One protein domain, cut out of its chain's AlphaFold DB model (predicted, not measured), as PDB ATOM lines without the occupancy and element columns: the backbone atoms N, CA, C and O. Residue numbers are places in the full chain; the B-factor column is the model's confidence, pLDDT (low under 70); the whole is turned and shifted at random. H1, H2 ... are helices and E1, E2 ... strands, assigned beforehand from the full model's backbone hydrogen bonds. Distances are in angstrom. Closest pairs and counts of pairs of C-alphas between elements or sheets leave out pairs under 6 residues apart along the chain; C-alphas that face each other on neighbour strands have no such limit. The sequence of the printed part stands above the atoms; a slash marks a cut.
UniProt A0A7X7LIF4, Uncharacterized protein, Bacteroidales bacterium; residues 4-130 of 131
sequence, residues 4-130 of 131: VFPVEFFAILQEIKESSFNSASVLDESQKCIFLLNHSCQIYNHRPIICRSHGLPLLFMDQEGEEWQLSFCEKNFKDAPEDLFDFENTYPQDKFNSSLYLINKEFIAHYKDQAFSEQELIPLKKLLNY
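What this domain is: This is residues 4 to 130 of the 131 residues of an uncharacterized protein of Bacteroidales bacterium (UniProt A0A7X7LIF4). A small two-stranded hairpin, E1 and E2, sits at one end of a loose, lopsided body, and the long helix H3 runs from beside it, like a beam, to a helical end where H1 meets H3's later part with its first residues, 6 to 8, and runs away from it about perpendicular, and where H4 packs on H1. The short helix H2 lies between the two ends, and long loops make up much of the rest; the loop tip of residues 78 to 84 sticks out beyond the hairpin. The printed part has 127 residues, with four named helices and two named strands in the order H1, H2, E1, E2, H3, H4; the sheet, E1 - E2, is antiparallel. The class is mostly helix, though under half of the residues are in named elements. The whole is loose, with a radius of gyration of the C-alphas of 17.2 A and spans of 47 by 38 by 24 A.

Where its parts are: E1 is residues 58 to 61, beginning at C-alpha 58 (16.688, -5.918, 38.126), and E2 is residues 68 to 71; each is 10.2 A long. H3, residues 93 to 110, is 26.1 A long. H2 is residues 49 to 53, 6.2 A long. H1, residues 6 to 18, is 18.3 A long and begins at C-alpha 6 (39.325, -11.749, 37.551). H4, residues 124 to 130, is 11.2 A long and ends at C-alpha 130 (48.291, -5.682, 45.858).

How they stand to each other: E1 and E2 form a hairpin, antiparallel at 149 degrees, with N 69 and O 60 at 2.7 A and N 58 and O 71 at 2.8 A, within hydrogen-bond range. Residues 58 to 59 of E1 also pair, parallel, with residues 91 to 92. The closest C-alphas of E1 and H3 are those of Phe 60 and Gln 93, 5.4 A apart. H2 and H3 are close but not clearly touching; their closest C-alphas, Ser 53 and Gln 93, are 7.8 A apart. H1, with residues 6 to 8 alone, touches residues 103 to 108 of H3, about perpendicular at 77 degrees; the closest C-alphas are those of Val 7 and Asn 104, 5.2 A. H1 touches H4 with residues 9 to 13 alone, at a steep tilt of 52 degrees, the same way; the closest C-alphas are those of Leu 13 and Leu 127, 6.4 A. H3 and H4 are apart. In H1, H2 and H3 every O i to N i+4 pair is within hydrogen-bond range; in H4 0 of 3 are, but 4 of 4 O i to N i+3 pairs are.

The domain as a whole: The two C-alphas farthest apart are those of Asp 79 and Lys 112, 51.3 A. The printed part has no cut. The links H1 to H2, E2 to H3 and H3 to H4 are long, with 30, 21 and 13 residues. The mean pLDDT of the printed part is 87.6, and residues 23 to 31 are under 70.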
ATOM      1  N   VAL A   4      34.218 -11.044  42.850       94.88
ATOM      2  CA  VAL A   4      34.141 -10.491  41.491       94.88
ATOM      3  C   VAL A   4      34.973 -11.333  40.533       94.88
ATOM      4  O   VAL A   4      35.867 -12.063  40.969       94.88
ATOM      5  N   PHE A   5      34.704 -11.241  39.234       96.81
ATOM      6  CA  PHE A   5      35.518 -11.944  38.244       96.81
ATOM      7  C   PHE A   5      36.958 -11.396  38.191       96.81
ATOM      8  O   PHE A   5      37.167 -10.214  38.487       96.81
ATOM      9  N   PRO A   6      37.953 -12.204  37.768       96.94
ATOM     10  CA  PRO A   6      39.325 -11.749  37.551       96.94
ATOM     11  C   PRO A   6      39.425 -10.449  36.750       96.94
ATOM     12  O   PRO A   6      40.121  -9.530  37.179       96.94
ATOM     13  N   VAL A   7      38.679 -10.317  35.647       96.19
ATOM     14  CA  VAL A   7      38.713  -9.086  34.838       96.19
ATOM     15  C   VAL A   7      38.280  -7.843  35.620       96.19
ATOM     16  O   VAL A   7      38.919  -6.798  35.515       96.19
ATOM     17  N   GLU A   8      37.244  -7.950  36.456       95.69
ATOM     18  CA  GLU A   8      36.815  -6.842  37.315       95.69
ATOM     19  C   GLU A   8      37.863  -6.558  38.386       95.69
ATOM     20  O   GLU A   8      38.198  -5.402  38.623       95.69
ATOM     21  N   PHE A   9      38.406  -7.603  39.018       95.25
ATOM     22  CA  PHE A   9      39.419  -7.460  40.058       95.25
ATOM     23  C   PHE A   9      40.632  -6.669  39.553       95.25
ATOM     24  O   PHE A   9      41.043  -5.700  40.191       95.25
ATOM     25  N   PHE A  10      41.185  -7.048  38.399       94.88
ATOM     26  CA  PHE A  10      42.367  -6.388  37.845       94.88
ATOM     27  C   PHE A  10      42.065  -5.009  37.261       94.88
ATOM     28  O   PHE A  10      42.893  -4.115  37.424       94.88
ATOM     29  N   ALA A  11      40.886  -4.795  36.668       93.75
ATOM     30  CA  ALA A  11      40.464  -3.462  36.243       93.75
ATOM     31  C   ALA A  11      40.370  -2.499  37.440       93.75
ATOM     32  O   ALA A  11      40.904  -1.395  37.400       93.75
ATOM     33  N   ILE A  12      39.761  -2.941  38.545       92.88
ATOM     34  CA  ILE A  12      39.675  -2.152  39.778       92.88
ATOM     35  C   ILE A  12      41.071  -1.905  40.356       92.88
ATOM     36  O   ILE A  12      41.379  -0.784  40.749       92.88
ATOM     37  N   LEU A  13      41.926  -2.930  40.401       92.19
ATOM     38  CA  LEU A  13      43.290  -2.801  40.912       92.19
ATOM     39  C   LEU A  13      44.107  -1.773  40.127       92.19
ATOM     40  O   LEU A  13      44.813  -0.968  40.734       92.19
ATOM     41  N   GLN A  14      44.032  -1.820  38.797       91.19
ATOM     42  CA  GLN A  14      44.736  -0.889  37.925       91.19
ATOM     43  C   GLN A  14      44.303   0.552  38.215       91.19
ATOM     44  O   GLN A  14      45.146   1.399  38.499       91.19
ATOM     45  N   GLU A  15      42.998   0.805  38.252       88.56
ATOM     46  CA  GLU A  15      42.448   2.132  38.534       88.56
ATOM     47  C   GLU A  15      42.814   2.636  39.936       88.56
ATOM     48  O   GLU A  15      43.189   3.795  40.113       88.56
ATOM     49  N   ILE A  16      42.770   1.766  40.953       87.75
ATOM     50  CA  ILE A  16      43.195   2.142  42.307       87.75
ATOM     51  C   ILE A  16      44.665   2.572  42.302       87.75
ATOM     52  O   ILE A  16      44.979   3.583  42.922       87.75
ATOM     53  N   LYS A  17      45.545   1.850  41.595       87.00
ATOM     54  CA  LYS A  17      46.975   2.185  41.485       87.00
ATOM     55  C   LYS A  17      47.234   3.481  40.719       87.00
ATOM     56  O   LYS A  17      48.202   4.174  41.020       87.00
ATOM     57  N   GLU A  18      46.405   3.787  39.728       85.50
ATOM     58  CA  GLU A  18      46.495   5.024  38.945       85.50
ATOM     59  C   GLU A  18      45.901   6.229  39.695       85.50
ATOM     60  O   GLU A  18      46.323   7.369  39.494       85.50
ATOM     61  N   SER A  19      44.960   5.986  40.608       78.44
ATOM     62  CA  SER A  19      44.401   7.006  41.493       78.44
ATOM     63  C   SER A  19      45.271   7.235  42.738       78.44
ATOM     64  O   SER A  19      45.977   6.353  43.216       78.44
ATOM     65  N   SER A  20      45.197   8.424  43.343       70.62
ATOM     66  CA  SER A  20      45.835   8.724  44.636       70.62
ATOM     67  C   SER A  20      45.077   8.091  45.820       70.62
ATOM     68  O   SER A  20      44.792   8.760  46.817       70.62
ATOM     69  N   PHE A  21      44.660   6.830  45.685       75.06
ATOM     70  CA  PHE A  21      43.901   6.104  46.695       75.06
ATOM     71  C   PHE A  21      44.769   5.817  47.924       75.06
ATOM     72  O   PHE A  21      45.844   5.231  47.822       75.06
ATOM     73  N   ASN A  22      44.293   6.212  49.106       70.12
ATOM     74  CA  ASN A  22      45.009   5.988  50.359       70.12
ATOM     75  C   ASN A  22      44.445   4.770  51.109       70.12
ATOM     76  O   ASN A  22      43.438   4.867  51.822       70.12
ATOM     77  N   SER A  23      45.137   3.636  50.978       66.38
ATOM     78  CA  SER A  23      44.788   2.352  51.602       66.38
ATOM     79  C   SER A  23      44.806   2.374  53.138       66.38
ATOM     80  O   SER A  23      44.128   1.559  53.760       66.38
ATOM     81  N   ALA A  24      45.481   3.341  53.774       59.19
ATOM     82  CA  ALA A  24      45.557   3.448  55.236       59.19
ATOM     83  C   ALA A  24      44.205   3.768  55.910       59.19
ATOM     84  O   ALA A  24      44.075   3.644  57.125       59.19
ATOM     85  N   SER A  25      43.197   4.179  55.133       59.06
ATOM     86  CA  SER A  25      41.854   4.544  55.613       59.06
ATOM     87  C   SER A  25      40.796   3.433  55.487       59.06
ATOM     88  O   SER A  25      39.653   3.637  55.881       59.06
ATOM     89  N   VAL A  26      41.178   2.267  54.952       61.19
ATOM     90  CA  VAL A  26      40.286   1.171  54.510       61.19
ATOM     91  C   VAL A  26      40.057   0.117  55.617       61.19
ATOM     92  O   VAL A  26      39.325  -0.856  55.449       61.19
ATOM     93  N   LEU A  27      40.701   0.274  56.776       58.88
ATOM     94  CA  LEU A  27      40.828  -0.786  57.778       58.88
ATOM     95  C   LEU A  27      39.768  -0.681  58.876       58.88
ATOM     96  O   LEU A  27      40.056  -0.300  60.007       58.88
ATOM     97  N   ASP A  28      38.545  -1.081  58.549       63.38
ATOM     98  CA  ASP A  28      37.624  -1.605  59.554       63.38
ATOM     99  C   ASP A  28      37.154  -2.994  59.114       63.38
ATOM    100  O   ASP A  28      36.194  -3.145  58.359       63.38
ATOM    101  N   GLU A  29      37.860  -4.029  59.579       63.25
ATOM    102  CA  GLU A  29      37.533  -5.433  59.292       63.25
ATOM    103  C   GLU A  29      36.142  -5.845  59.806       63.25
ATOM    104  O   GLU A  29      35.628  -6.893  59.411       63.25
ATOM    105  N   SER A  30      35.502  -5.029  60.658       64.88
ATOM    106  CA  SER A  30      34.124  -5.254  61.097       64.88
ATOM    107  C   SER A  30      33.074  -4.828  60.057       64.88
ATOM    108  O   SER A  30      31.918  -5.260  60.130       64.88
ATOM    109  N   GLN A  31      33.454  -4.028  59.050       67.94
ATOM    110  CA  GLN A  31      32.570  -3.625  57.954       67.94
ATOM    111  C   GLN A  31      32.344  -4.785  56.973       67.94
ATOM    112  O   GLN A  31      33.245  -5.542  56.624       67.94
ATOM    113  N   LYS A  32      31.128  -4.880  56.416       73.69
ATOM    114  CA  LYS A  32      30.797  -5.875  55.372       73.69
ATOM    115  C   LYS A  32      31.618  -5.708  54.082       73.69
ATOM    116  O   LYS A  32      31.774  -6.681  53.341       73.69
ATOM    117  N   CYS A  33      32.075  -4.486  53.797       83.00
ATOM    118  CA  CYS A  33      32.903  -4.127  52.649       83.00
ATOM    119  C   CYS A  33      34.042  -3.226  53.125       83.00
ATOM    120  O   CYS A  33      33.779  -2.165  53.686       83.00
ATOM    121  N   ILE A  34      35.283  -3.624  52.848       81.94
ATOM    122  CA  ILE A  34      36.476  -2.889  53.286       81.94
ATOM    123  C   ILE A  34      36.574  -1.488  52.660       81.94
ATOM    124  O   ILE A  34      37.105  -0.575  53.265       81.94
ATOM    125  N   PHE A  35      35.991  -1.271  51.476       84.69
ATOM    126  CA  PHE A  35      36.021   0.022  50.778       84.69
ATOM    127  C   PHE A  35      34.938   1.001  51.242       84.69
ATOM    128  O   PHE A  35      34.730   2.033  50.599       84.69
ATOM    129  N   LEU A  36      34.183   0.660  52.289       85.00
ATOM    130  CA  LEU A  36      33.145   1.518  52.842       85.00
ATOM    131  C   LEU A  36      33.722   2.330  54.005       85.00
ATOM    132  O   LEU A  36      33.972   1.792  55.076       85.00
ATOM    133  N   LEU A  37      33.868   3.639  53.808       84.75
ATOM    134  CA  LEU A  37      34.314   4.573  54.839       84.75
ATOM    135  C   LEU A  37      33.251   5.655  55.036       84.75
ATOM    136  O   LEU A  37      32.874   6.334  54.083       84.75
ATOM    137  N   ASN A  38      32.760   5.823  56.268       83.81
ATOM    138  CA  ASN A  38      31.726   6.813  56.610       83.81
ATOM    139  C   ASN A  38      30.505   6.766  55.668       83.81
ATOM    140  O   ASN A  38      30.049   7.792  55.170       83.81
ATOM    141  N   HIS A  39      29.999   5.559  55.384       82.75
ATOM    142  CA  HIS A  39      28.896   5.300  54.441       82.75
ATOM    143  C   HIS A  39      29.170   5.674  52.970       82.75
ATOM    144  O   HIS A  39      28.256   5.619  52.147       82.75
ATOM    145  N   SER A  40      30.415   5.992  52.611       84.81
ATOM    146  CA  SER A  40      30.833   6.273  51.240       84.81
ATOM    147  C   SER A  40      31.775   5.193  50.713       84.81
ATOM    148  O   SER A  40      32.678   4.728  51.407       84.81
ATOM    149  N   CYS A  41      31.561   4.777  49.465       87.00
ATOM    150  CA  CYS A  41      32.444   3.827  48.794       87.00
ATOM    151  C   CYS A  41      33.680   4.568  48.281       87.00
ATOM    152  O   CYS A  41      33.560   5.425  47.411       87.00
ATOM    153  N   GLN A  42      34.863   4.209  48.769       84.94
ATOM    154  CA  GLN A  42      36.109   4.876  48.389       84.94
ATOM    155  C   GLN A  42      36.545   4.570  46.949       84.94
ATOM    156  O   GLN A  42      37.289   5.343  46.357       84.94
ATOM    157  N   ILE A  43      36.029   3.488  46.361       86.75
ATOM    158  CA  ILE A  43      36.230   3.114  44.953       86.75
ATOM    159  C   ILE A  43      34.967   3.365  44.115       86.75
ATOM    160  O   ILE A  43      34.691   2.633  43.169       86.75
ATOM    161  N   TYR A  44      34.156   4.376  44.469       87.56
ATOM    162  CA  TYR A  44      32.846   4.640  43.846       87.56
ATOM    163  C   TYR A  44      32.891   4.610  42.312       87.56
ATOM    164  O   TYR A  44      32.075   3.944  41.673       87.56
ATOM    165  N   ASN A  45      33.868   5.308  41.732       85.94
ATOM    166  CA  ASN A  45      34.016   5.444  40.284       85.94
ATOM    167  C   ASN A  45      34.401   4.133  39.589       85.94
ATOM    168  O   ASN A  45      34.159   4.004  38.393       85.94
ATOM    169  N   HIS A  46      34.898   3.148  40.338       86.81
ATOM    170  CA  HIS A  46      35.403   1.864  39.847       86.81
ATOM    171  C   HIS A  46      34.637   0.688  40.470       86.81
ATOM    172  O   HIS A  46      35.140  -0.423  40.545       86.81
ATOM    173  N   ARG A  47      33.408   0.905  40.954       88.81
ATOM    174  CA  ARG A  47      32.602  -0.179  41.530       88.81
ATOM    175  C   ARG A  47      32.412  -1.326  40.525       88.81
ATOM    176  O   ARG A  47      32.126  -1.029  39.357       88.81
ATOM    177  N   PRO A  48      32.464  -2.590  40.988       89.31
ATOM    178  CA  PRO A  48      32.152  -3.745  40.150       89.31
ATOM    179  C   PRO A  48      30.699  -3.690  39.671       89.31
ATOM    180  O   PRO A  48      29.860  -3.015  40.286       89.31
ATOM    181  N   ILE A  49      30.387  -4.414  38.591       89.56
ATOM    182  CA  ILE A  49      29.058  -4.387  37.956       89.56
ATOM    183  C   ILE A  49      27.976  -4.758  38.966       89.56
ATOM    184  O   ILE A  49      26.961  -4.065  39.051       89.56
ATOM    185  N   ILE A  50      28.237  -5.768  39.801       85.19
ATOM    186  CA  ILE A  50      27.324  -6.190  40.865       85.19
ATOM    187  C   ILE A  50      26.931  -5.012  41.774       85.19
ATOM    188  O   ILE A  50      25.758  -4.798  42.056       85.19
ATOM    189  N   CYS A  51      27.871  -4.146  42.157       87.00
ATOM    190  CA  CYS A  51      27.576  -2.989  43.003       87.00
ATOM    191  C   CYS A  51      26.904  -1.827  42.250       87.00
ATOM    192  O   CYS A  51      26.342  -0.942  42.898       87.00
ATOM    193  N   ARG A  52      26.980  -1.784  40.914       87.00
ATOM    194  CA  ARG A  52      26.289  -0.780  40.084       87.00
ATOM    195  C   ARG A  52      24.840  -1.165  39.803       87.00
ATOM    196  O   ARG A  52      24.002  -0.277  39.701       87.00
ATOM    197  N   SER A  53      24.558  -2.463  39.704       86.88
ATOM    198  CA  SER A  53      23.232  -2.983  39.370       86.88
ATOM    199  C   SER A  53      22.292  -3.079  40.577       86.88
ATOM    200  O   SER A  53      21.120  -2.767  40.439       86.88
ATOM    201  N   HIS A  54      22.783  -3.408  41.779       79.62
ATOM    202  CA  HIS A  54      21.953  -3.681  42.975       79.62
ATOM    203  C   HIS A  54      21.149  -2.484  43.540       79.62
ATOM    204  O   HIS A  54      20.463  -2.620  44.552       79.62
ATOM    205  N   GLY A  55      21.235  -1.303  42.923       78.00
ATOM    206  CA  GLY A  55      20.371  -0.153  43.219       78.00
ATOM    207  C   GLY A  55      19.260   0.080  42.190       78.00
ATOM    208  O   GLY A  55      18.449   0.986  42.381       78.00
ATOM    209  N   LEU A  56      19.246  -0.699  41.107       88.06
ATOM    210  CA  LEU A  56      18.326  -0.584  39.981       88.06
ATOM    211  C   LEU A  56      17.223  -1.658  40.068       88.06
ATOM    212  O   LEU A  56      17.396  -2.640  40.788       88.06
ATOM    213  N   PRO A  57      16.106  -1.494  39.342       92.94
ATOM    214  CA  PRO A  57      15.129  -2.559  39.135       92.94
ATOM    215  C   PRO A  57      15.734  -3.637  38.231       92.94
ATOM    216  O   PRO A  57      15.965  -3.401  37.043       92.94
ATOM    217  N   LEU A  58      16.049  -4.794  38.802       93.56
ATOM    218  CA  LEU A  58      16.688  -5.918  38.126       93.56
ATOM    219  C   LEU A  58      15.661  -6.995  37.814       93.56
ATOM    220  O   LEU A  58      14.961  -7.454  38.713       93.56
ATOM    221  N   LEU A  59      15.631  -7.421  36.557       93.50
ATOM    222  CA  LEU A  59      14.864  -8.571  36.111       93.50
ATOM    223  C   LEU A  59      15.827  -9.717  35.791       93.50
ATOM    224  O   LEU A  59      16.806  -9.520  35.061       93.50
ATOM    225  N   PHE A  60      15.571 -10.892  36.354       92.19
ATOM    226  CA  PHE A  60      16.428 -12.070  36.221       92.19
ATOM    227  C   PHE A  60      15.601 -13.350  36.264       92.19
ATOM    228  O   PHE A  60      14.516 -13.362  36.835       92.19
ATOM    229  N   MET A  61      16.094 -14.409  35.638       93.12
ATOM    230  CA  MET A  61      15.495 -15.735  35.744       93.12
ATOM    231  C   MET A  61      15.888 -16.378  37.079       93.12
ATOM    232  O   MET A  61      17.001 -16.166  37.570       93.12
ATOM    233  N   ASP A  62      14.999 -17.167  37.672       92.38
ATOM    234  CA  ASP A  62      15.342 -18.012  38.815       92.38
ATOM    235  C   ASP A  62      16.427 -19.060  38.478       92.38
ATOM    236  O   ASP A  62      16.947 -19.149  37.362       92.38
ATOM    237  N   GLN A  63      16.835 -19.836  39.484       87.50
ATOM    238  CA  GLN A  63      17.926 -20.800  39.321       87.50
ATOM    239  C   GLN A  63      17.530 -21.981  38.429       87.50
ATOM    240  O   GLN A  63      18.396 -22.556  37.767       87.50
ATOM    241  N   GLU A  64      16.247 -22.340  38.419       92.12
ATOM    242  CA  GLU A  64      15.678 -23.393  37.585       92.12
ATOM    243  C   GLU A  64      15.481 -22.960  36.121       92.12
ATOM    244  O   GLU A  64      15.441 -23.806  35.226       92.12
ATOM    245  N   GLY A  65      15.437 -21.656  35.852       88.69
ATOM    246  CA  GLY A  65      15.192 -21.102  34.529       88.69
ATOM    247  C   GLY A  65      13.707 -21.045  34.151       88.69
ATOM    248  O   GLY A  65      13.392 -20.994  32.959       88.69
ATOM    249  N   GLU A  66      12.809 -21.119  35.133       92.69
ATOM    250  CA  GLU A  66      11.369 -21.308  34.941       92.69
ATOM    251  C   GLU A  66      10.582 -20.007  35.126       92.69
ATOM    252  O   GLU A  66       9.646 -19.746  34.361       92.69
ATOM    253  N   GLU A  67      10.978 -19.165  36.085       93.06
ATOM    254  CA  GLU A  67      10.261 -17.934  36.416       93.06
ATOM    255  C   GLU A  67      11.139 -16.678  36.346       93.06
ATOM    256  O   GLU A  67      12.296 -16.650  36.770       93.06
ATOM    257  N   TRP A  68      10.544 -15.586  35.852       91.56
ATOM    258  CA  TRP A  68      11.136 -14.253  35.944       91.56
ATOM    259  C   TRP A  68      10.926 -13.673  37.340       91.56
ATOM    260  O   TRP A  68       9.804 -13.595  37.839       91.56
ATOM    261  N   GLN A  69      12.007 -13.179  37.930       92.62
ATOM    262  CA  GLN A  69      12.037 -12.512  39.220       92.62
ATOM    263  C   GLN A  69      12.453 -11.050  39.070       92.62
ATOM    264  O   GLN A  69      13.319 -10.695  38.267       92.62
ATOM    265  N   LEU A  70      11.834 -10.200  39.886       91.38
ATOM    266  CA  LEU A  70      12.116  -8.776  39.974       91.38
ATOM    267  C   LEU A  70      12.749  -8.461  41.335       91.38
ATOM    268  O   LEU A  70      12.204  -8.806  42.381       91.38
ATOM    269  N   SER A  71      13.875  -7.752  41.326       90.38
ATOM    270  CA  SER A  71      14.513  -7.207  42.526       90.38
ATOM    271  C   SER A  71      14.666  -5.696  42.401       90.38
ATOM    272  O   SER A  71      15.212  -5.198  41.421       90.38
ATOM    273  N   PHE A  72      14.206  -4.946  43.399       89.56
ATOM    274  CA  PHE A  72      14.432  -3.505  43.498       89.56
ATOM    275  C   PHE A  72      14.540  -3.073  44.963       89.56
ATOM    276  O   PHE A  72      14.137  -3.779  45.885       89.56
ATOM    277  N   CYS A  73      15.093  -1.884  45.201       86.81
ATOM    278  CA  CYS A  73      15.184  -1.336  46.550       86.81
ATOM    279  C   CYS A  73      13.861  -0.681  46.968       86.81
ATOM    280  O   CYS A  73      13.564   0.430  46.534       86.81
ATOM    281  N   GLU A  74      13.118  -1.292  47.891       85.00
ATOM    282  CA  GLU A  74      11.857  -0.743  48.429       85.00
ATOM    283  C   GLU A  74      11.995   0.693  48.967       85.00
ATOM    284  O   GLU A  74      11.073   1.500  48.887       85.00
ATOM    285  N   LYS A  75      13.177   1.069  49.477       85.38
ATOM    286  CA  LYS A  75      13.422   2.434  49.974       85.38
ATOM    287  C   LYS A  75      13.419   3.490  48.872       85.38
ATOM    288  O   LYS A  75      13.103   4.640  49.176       85.38
ATOM    289  N   ASN A  76      13.773   3.109  47.645       84.12
ATOM    290  CA  ASN A  76      13.741   3.990  46.479       84.12
ATOM    291  C   ASN A  76      12.324   4.090  45.881       84.12
ATOM    292  O   ASN A  76      12.048   5.040  45.158       84.12
ATOM    293  N   PHE A  77      11.434   3.144  46.210       87.44
ATOM    294  CA  PHE A  77      10.138   2.929  45.557       87.44
ATOM    295  C   PHE A  77       9.002   2.711  46.576       87.44
ATOM    296  O   PHE A  77       8.183   1.814  46.423       87.44
ATOM    297  N   LYS A  78       8.960   3.519  47.645       84.88
ATOM    298  CA  LYS A  78       8.048   3.309  48.791       84.88
ATOM    299  C   LYS A  78       6.559   3.347  48.441       84.88
ATOM    300  O   LYS A  78       5.787   2.635  49.066       84.88
ATOM    301  N   ASP A  79       6.197   4.166  47.459       87.31
ATOM    302  CA  ASP A  79       4.815   4.386  47.014       87.31
ATOM    303  C   ASP A  79       4.649   4.007  45.531       87.31
ATOM    304  O   ASP A  79       3.836   4.585  44.807       87.31
ATOM    305  N   ALA A  80       5.488   3.085  45.047       84.44
ATOM    306  CA  ALA A  80       5.406   2.593  43.682       84.44
ATOM    307  C   ALA A  80       4.125   1.764  43.480       84.44
ATOM    308  O   ALA A  80       3.811   0.931  44.333       84.44
ATOM    309  N   PRO A  81       3.395   1.958  42.369       86.62
ATOM    310  CA  PRO A  81       2.289   1.075  42.025       86.62
ATOM    311  C   PRO A  81       2.807  -0.341  41.717       86.62
ATOM    312  O   PRO A  81       3.960  -0.515  41.317       86.62
ATOM    313  N   GLU A  82       1.962  -1.358  41.911       81.56
ATOM    314  CA  GLU A  82       2.341  -2.771  41.717       81.56
ATOM    315  C   GLU A  82       2.807  -3.075  40.283       81.56
ATOM    316  O   GLU A  82       3.647  -3.946  40.078       81.56
ATOM    317  N   ASP A  83       2.309  -2.323  39.302       87.19
ATOM    318  CA  ASP A  83       2.638  -2.426  37.880       87.19
ATOM    319  C   ASP A  83       3.728  -1.438  37.432       87.19
ATOM    320  O   ASP A  83       3.914  -1.224  36.235       87.19
ATOM    321  N   LEU A  84       4.466  -0.827  38.372       90.12
ATOM    322  CA  LEU A  84       5.505   0.147  38.033       90.12
ATOM    323  C   LEU A  84       6.574  -0.445  37.114       90.12
ATOM    324  O   LEU A  84       7.102   0.279  36.273       90.12
ATOM    325  N   PHE A  85       6.933  -1.715  37.307       91.62
ATOM    326  CA  PHE A  85       8.029  -2.355  36.592       91.62
ATOM    327  C   PHE A  85       7.539  -3.387  35.584       91.62
ATOM    328  O   PHE A  85       6.745  -4.267  35.906       91.62
ATOM    329  N   ASP A  86       8.092  -3.303  34.380       89.12
ATOM    330  CA  ASP A  86       7.865  -4.220  33.276       89.12
ATOM    331  C   ASP A  86       9.191  -4.566  32.573       89.12
ATOM    332  O   ASP A  86      10.286  -4.192  33.003       89.12
ATOM    333  N   PHE A  87       9.116  -5.317  31.477       88.44
ATOM    334  CA  PHE A  87      10.297  -5.713  30.706       88.44
ATOM    335  C   PHE A  87      11.019  -4.538  30.019       88.44
ATOM    336  O   PHE A  87      12.189  -4.681  29.666       88.44
ATOM    337  N   GLU A  88      10.357  -3.396  29.823       90.69
ATOM    338  CA  GLU A  88      10.899  -2.235  29.109       90.69
ATOM    339  C   GLU A  88      11.635  -1.271  30.049       90.69
ATOM    340  O   GLU A  88      12.552  -0.566  29.621       90.69
ATOM    341  N   ASN A  89      11.266  -1.239  31.333       92.12
ATOM    342  CA  ASN A  89      11.854  -0.332  32.324       92.12
ATOM    343  C   ASN A  89      12.676  -1.028  33.427       92.12
ATOM    344  O   ASN A  89      13.076  -0.389  34.408       92.12
ATOM    345  N   THR A  90      12.982  -2.312  33.240       93.31
ATOM    346  CA  THR A  90      13.881  -3.096  34.095       93.31
ATOM    347  C   THR A  90      15.218  -3.385  33.414       93.31
ATOM    348  O   THR A  90      15.376  -3.332  32.195       93.31
ATOM    349  N   TYR A  91      16.226  -3.687  34.228       92.19
ATOM    350  CA  TYR A  91      17.563  -4.036  33.767       92.19
ATOM    351  C   TYR A  91      17.720  -5.564  33.732       92.19
ATOM    352  O   TYR A  91      17.650  -6.196  34.788       92.19
ATOM    353  N   PRO A  92      17.979  -6.174  32.558       91.62
ATOM    354  CA  PRO A  92      18.085  -7.626  32.423       91.62
ATOM    355  C   PRO A  92      19.424  -8.128  32.977       91.62
ATOM    356  O   PRO A  92      20.445  -8.126  32.279       91.62
ATOM    357  N   GLN A  93      19.434  -8.560  34.236       91.38
ATOM    358  CA  GLN A  93      20.655  -8.919  34.959       91.38
ATOM    359  C   GLN A  93      21.414 -10.065  34.284       91.38
ATOM    360  O   GLN A  93      22.637  -9.999  34.163       91.38
ATOM    361  N   ASP A  94      20.701 -11.057  33.754       89.94
ATOM    362  CA  ASP A  94      21.313 -12.214  33.093       89.94
ATOM    363  C   ASP A  94      22.098 -11.819  31.844       89.94
ATOM    364  O   ASP A  94      23.155 -12.392  31.566       89.94
ATOM    365  N   LYS A  95      21.657 -10.780  31.120       91.81
ATOM    366  CA  LYS A  95      22.396 -10.254  29.963       91.81
ATOM    367  C   LYS A  95      23.695  -9.581  30.397       91.81
ATOM    368  O   LYS A  95      24.727  -9.791  29.757       91.81
ATOM    369  N   PHE A  96      23.668  -8.800  31.477       91.88
ATOM    370  CA  PHE A  96      24.874  -8.160  32.014       91.88
ATOM    371  C   PHE A  96      25.862  -9.189  32.557       91.88
ATOM    372  O   PHE A  96      27.039  -9.138  32.206       91.88
ATOM    373  N   ASN A  97      25.379 -10.161  33.335       91.31
ATOM    374  CA  ASN A  97      26.193 -11.253  33.864       91.31
ATOM    375  C   ASN A  97      26.818 -12.079  32.730       91.31
ATOM    376  O   ASN A  97      28.020 -12.332  32.753       91.31
ATOM    377  N   SER A  98      26.037 -12.436  31.705       93.50
ATOM    378  CA  SER A  98      26.534 -13.177  30.538       93.50
ATOM    379  C   SER A  98      27.587 -12.384  29.765       93.50
ATOM    380  O   SER A  98      28.626 -12.925  29.390       93.50
ATOM    381  N   SER A  99      27.356 -11.086  29.558       95.31
ATOM    382  CA  SER A  99      28.317 -10.215  28.871       95.31
ATOM    383  C   SER A  99      29.627 -10.107  29.653       95.31
ATOM    384  O   SER A  99      30.707 -10.241  29.081       95.31
ATOM    385  N   LEU A 100      29.536  -9.923  30.972       95.50
ATOM    386  CA  LEU A 100      30.694  -9.863  31.854       95.50
ATOM    387  C   LEU A 100      31.460 -11.191  31.887       95.50
ATOM    388  O   LEU A 100      32.688 -11.184  31.854       95.50
ATOM    389  N   TYR A 101      30.754 -12.323  31.895       96.50
ATOM    390  CA  TYR A 101      31.363 -13.650  31.820       96.50
ATOM    391  C   TYR A 101      32.184 -13.831  30.537       96.50
ATOM    392  O   TYR A 101      33.317 -14.303  30.594       96.50
ATOM    393  N   LEU A 102      31.649 -13.415  29.383       97.25
ATOM    394  CA  LEU A 102      32.372 -13.490  28.109       97.25
ATOM    395  C   LEU A 102      33.636 -12.622  28.115       97.25
ATOM    396  O   LEU A 102      34.691 -13.075  27.676       97.25
ATOM    397  N   ILE A 103      33.551 -11.407  28.663       96.69
ATOM    398  CA  ILE A 103      34.713 -10.525  28.836       96.69
ATOM    399  C   ILE A 103      35.741 -11.168  29.779       96.69
ATOM    400  O   ILE A 103      36.936 -11.150  29.490       96.69
ATOM    401  N   ASN A 104      35.294 -11.774  30.882       97.69
ATOM    402  CA  ASN A 104      36.175 -12.472  31.815       97.69
ATOM    403  C   ASN A 104      36.888 -13.655  31.153       97.69
ATOM    404  O   ASN A 104      38.090 -13.829  31.330       97.69
ATOM    405  N   LYS A 105      36.167 -14.446  30.357       97.12
ATOM    406  CA  LYS A 105      36.740 -15.562  29.605       97.12
ATOM    407  C   LYS A 105      37.837 -15.092  28.650       97.12
ATOM    408  O   LYS A 105      38.912 -15.685  28.619       97.12
ATOM    409  N   GLU A 106      37.583 -14.010  27.918       96.81
ATOM    410  CA  GLU A 106      38.564 -13.419  27.006       96.81
ATOM    411  C   GLU A 106      39.795 -12.889  27.753       96.81
ATOM    412  O   GLU A 106      40.931 -13.123  27.333       96.81
ATOM    413  N   PHE A 107      39.580 -12.230  28.896       96.81
ATOM    414  CA  PHE A 107      40.651 -11.778  29.778       96.81
ATOM    415  C   PHE A 107      41.522 -12.951  30.248       96.81
ATOM    416  O   PHE A 107      42.739 -12.908  30.078       96.81
ATOM    417  N   ILE A 108      40.919 -14.021  30.773       96.44
ATOM    418  CA  ILE A 108      41.641 -15.204  31.271       96.44
ATOM    419  C   ILE A 108      42.440 -15.881  30.153       96.44
ATOM    420  O   ILE A 108      43.571 -16.301  30.387       96.44
ATOM    421  N   ALA A 109      41.899 -15.956  28.933       95.12
ATOM    422  CA  ALA A 109      42.597 -16.550  27.793       95.12
ATOM    423  C   ALA A 109      43.901 -15.810  27.427       95.12
ATOM    424  O   ALA A 109      44.824 -16.418  26.880       95.12
ATOM    425  N   HIS A 110      43.989 -14.514  27.740       94.62
ATOM    426  CA  HIS A 110      45.134 -13.662  27.406       94.62
ATOM    427  C   HIS A 110      46.015 -13.300  28.607       94.62
ATOM    428  O   HIS A 110      47.152 -12.857  28.415       94.62
ATOM    429  N   TYR A 111      45.531 -13.493  29.835       93.81
ATOM    430  CA  TYR A 111      46.265 -13.186  31.053       93.81
ATOM    431  C   TYR A 111      47.304 -14.273  31.359       93.81
ATOM    432  O   TYR A 111      46.968 -15.430  31.601       93.81
ATOM    433  N   LYS A 112      48.593 -13.913  31.328       89.81
ATOM    434  CA  LYS A 112      49.709 -14.877  31.418       89.81
ATOM    435  C   LYS A 112      50.316 -15.015  32.811       89.81
ATOM    436  O   LYS A 112      51.008 -15.998  33.062       89.81
ATOM    437  N   ASP A 113      50.072 -14.053  33.695       87.94
ATOM    438  CA  ASP A 113      50.775 -13.980  34.980       87.94
ATOM    439  C   ASP A 113      50.241 -14.999  35.998       87.94
ATOM    440  O   ASP A 113      50.965 -15.424  36.896       87.94
ATOM    441  N   GLN A 114      48.978 -15.413  35.858       88.62
ATOM    442  CA  GLN A 114      48.341 -16.405  36.718       88.62
ATOM    443  C   GLN A 114      47.230 -17.139  35.961       88.62
ATOM    444  O   GLN A 114      46.473 -16.529  35.211       88.62
ATOM    445  N   ALA A 115      47.103 -18.446  36.196       90.50
ATOM    446  CA  ALA A 115      45.972 -19.220  35.701       90.50
ATOM    447  C   ALA A 115      44.750 -19.032  36.613       90.50
ATOM    448  O   ALA A 115      44.853 -19.211  37.828       90.50
ATOM    449  N   PHE A 116      43.606 -18.718  36.009       94.69
ATOM    450  CA  PHE A 116      42.298 -18.641  36.660       94.69
ATOM    451  C   PHE A 116      41.325 -19.598  35.972       94.69
ATOM    452  O   PHE A 116      41.453 -19.851  34.772       94.69
ATOM    453  N   SER A 117      40.337 -20.116  36.703       94.62
ATOM    454  CA  SER A 117      39.209 -20.804  36.060       94.62
ATOM    455  C   SER A 117      38.174 -19.797  35.538       94.62
ATOM    456  O   SER A 117      38.051 -18.693  36.066       94.62
ATOM    457  N   GLU A 118      37.399 -20.164  34.508       93.12
ATOM    458  CA  GLU A 118      36.379 -19.268  33.924       93.12
ATOM    459  C   GLU A 118      35.306 -18.840  34.945       93.12
ATOM    460  O   GLU A 118      34.743 -17.753  34.829       93.12
ATOM    461  N   GLN A 119      35.038 -19.681  35.949       93.19
ATOM    462  CA  GLN A 119      34.067 -19.436  37.022       93.19
ATOM    463  C   GLN A 119      34.722 -18.955  38.324       93.19
ATOM    464  O   GLN A 119      34.052 -18.871  39.355       93.19
ATOM    465  N   GLU A 120      36.026 -18.671  38.319       95.81
ATOM    466  CA  GLU A 120      36.707 -18.187  39.512       95.81
ATOM    467  C   GLU A 120      36.182 -16.807  39.906       95.81
ATOM    468  O   GLU A 120      36.052 -15.911  39.073       95.81
ATOM    469  N   LEU A 121      35.905 -16.631  41.198       95.50
ATOM    470  CA  LEU A 121      35.540 -15.346  41.778       95.50
ATOM    471  C   LEU A 121      36.545 -14.986  42.869       95.50
ATOM    472  O   LEU A 121      36.794 -15.756  43.801       95.50
ATOM    473  N   ILE A 122      37.114 -13.792  42.764       95.31
ATOM    474  CA  ILE A 122      38.134 -13.281  43.672       95.31
ATOM    475  C   ILE A 122      37.449 -12.379  44.705       95.31
ATOM    476  O   ILE A 122      36.757 -11.434  44.320       95.31
ATOM    477  N   PRO A 123      37.635 -12.621  46.019       93.00
ATOM    478  CA  PRO A 123      37.147 -11.708  47.043       93.00
ATOM    479  C   PRO A 123      37.744 -10.316  46.856       93.00
ATOM    480  O   PRO A 123      38.966 -10.167  46.804       93.00
ATOM    481  N   LEU A 124      36.894  -9.293  46.807       89.31
ATOM    482  CA  LEU A 124      37.298  -7.915  46.543       89.31
ATOM    483  C   LEU A 124      38.287  -7.407  47.602       89.31
ATOM    484  O   LEU A 124      39.192  -6.637  47.287       89.31
ATOM    485  N   LYS A 125      38.202  -7.912  48.842       88.75
ATOM    486  CA  LYS A 125      39.175  -7.588  49.893       88.75
ATOM    487  C   LYS A 125      40.618  -7.970  49.562       88.75
ATOM    488  O   LYS A 125      41.537  -7.372  50.112       88.75
ATOM    489  N   LYS A 126      40.837  -8.943  48.664       91.69
ATOM    490  CA  LYS A 126      42.188  -9.350  48.250       91.69
ATOM    491  C   LYS A 126      42.936  -8.231  47.532       91.69
ATOM    492  O   LYS A 126      44.154  -8.325  47.460       91.69
ATOM    493  N   LEU A 127      42.257  -7.182  47.056       88.94
ATOM    494  CA  LEU A 127      42.903  -5.992  46.499       88.94
ATOM    495  C   LEU A 127      43.941  -5.399  47.462       88.94
ATOM    496  O   LEU A 127      44.997  -4.985  47.002       88.94
ATOM    497  N   LEU A 128      43.704  -5.451  48.782       85.31
ATOM    498  CA  LEU A 128      44.651  -4.969  49.799       85.31
ATOM    499  C   LEU A 128      46.017  -5.661  49.748       85.31
ATOM    500  O   LEU A 128      47.004  -5.074  50.165       85.31
ATOM    501  N   ASN A 129      46.096  -6.886  49.224       88.38
ATOM    502  CA  ASN A 129      47.366  -7.598  49.093       88.38
ATOM    503  C   ASN A 129      48.223  -7.072  47.924       88.38
ATOM    504  O   ASN A 129      49.364  -7.503  47.770       88.38
ATOM    505  N   TYR A 130      47.663  -6.205  47.075       86.31
ATOM    506  CA  TYR A 130      48.291  -5.682  45.858       86.31
ATOM    507  C   TYR A 130      48.466  -4.151  45.868       86.31
ATOM    508  O   TYR A 130      48.935  -3.609  44.857       86.31
TER     509      TYR A 130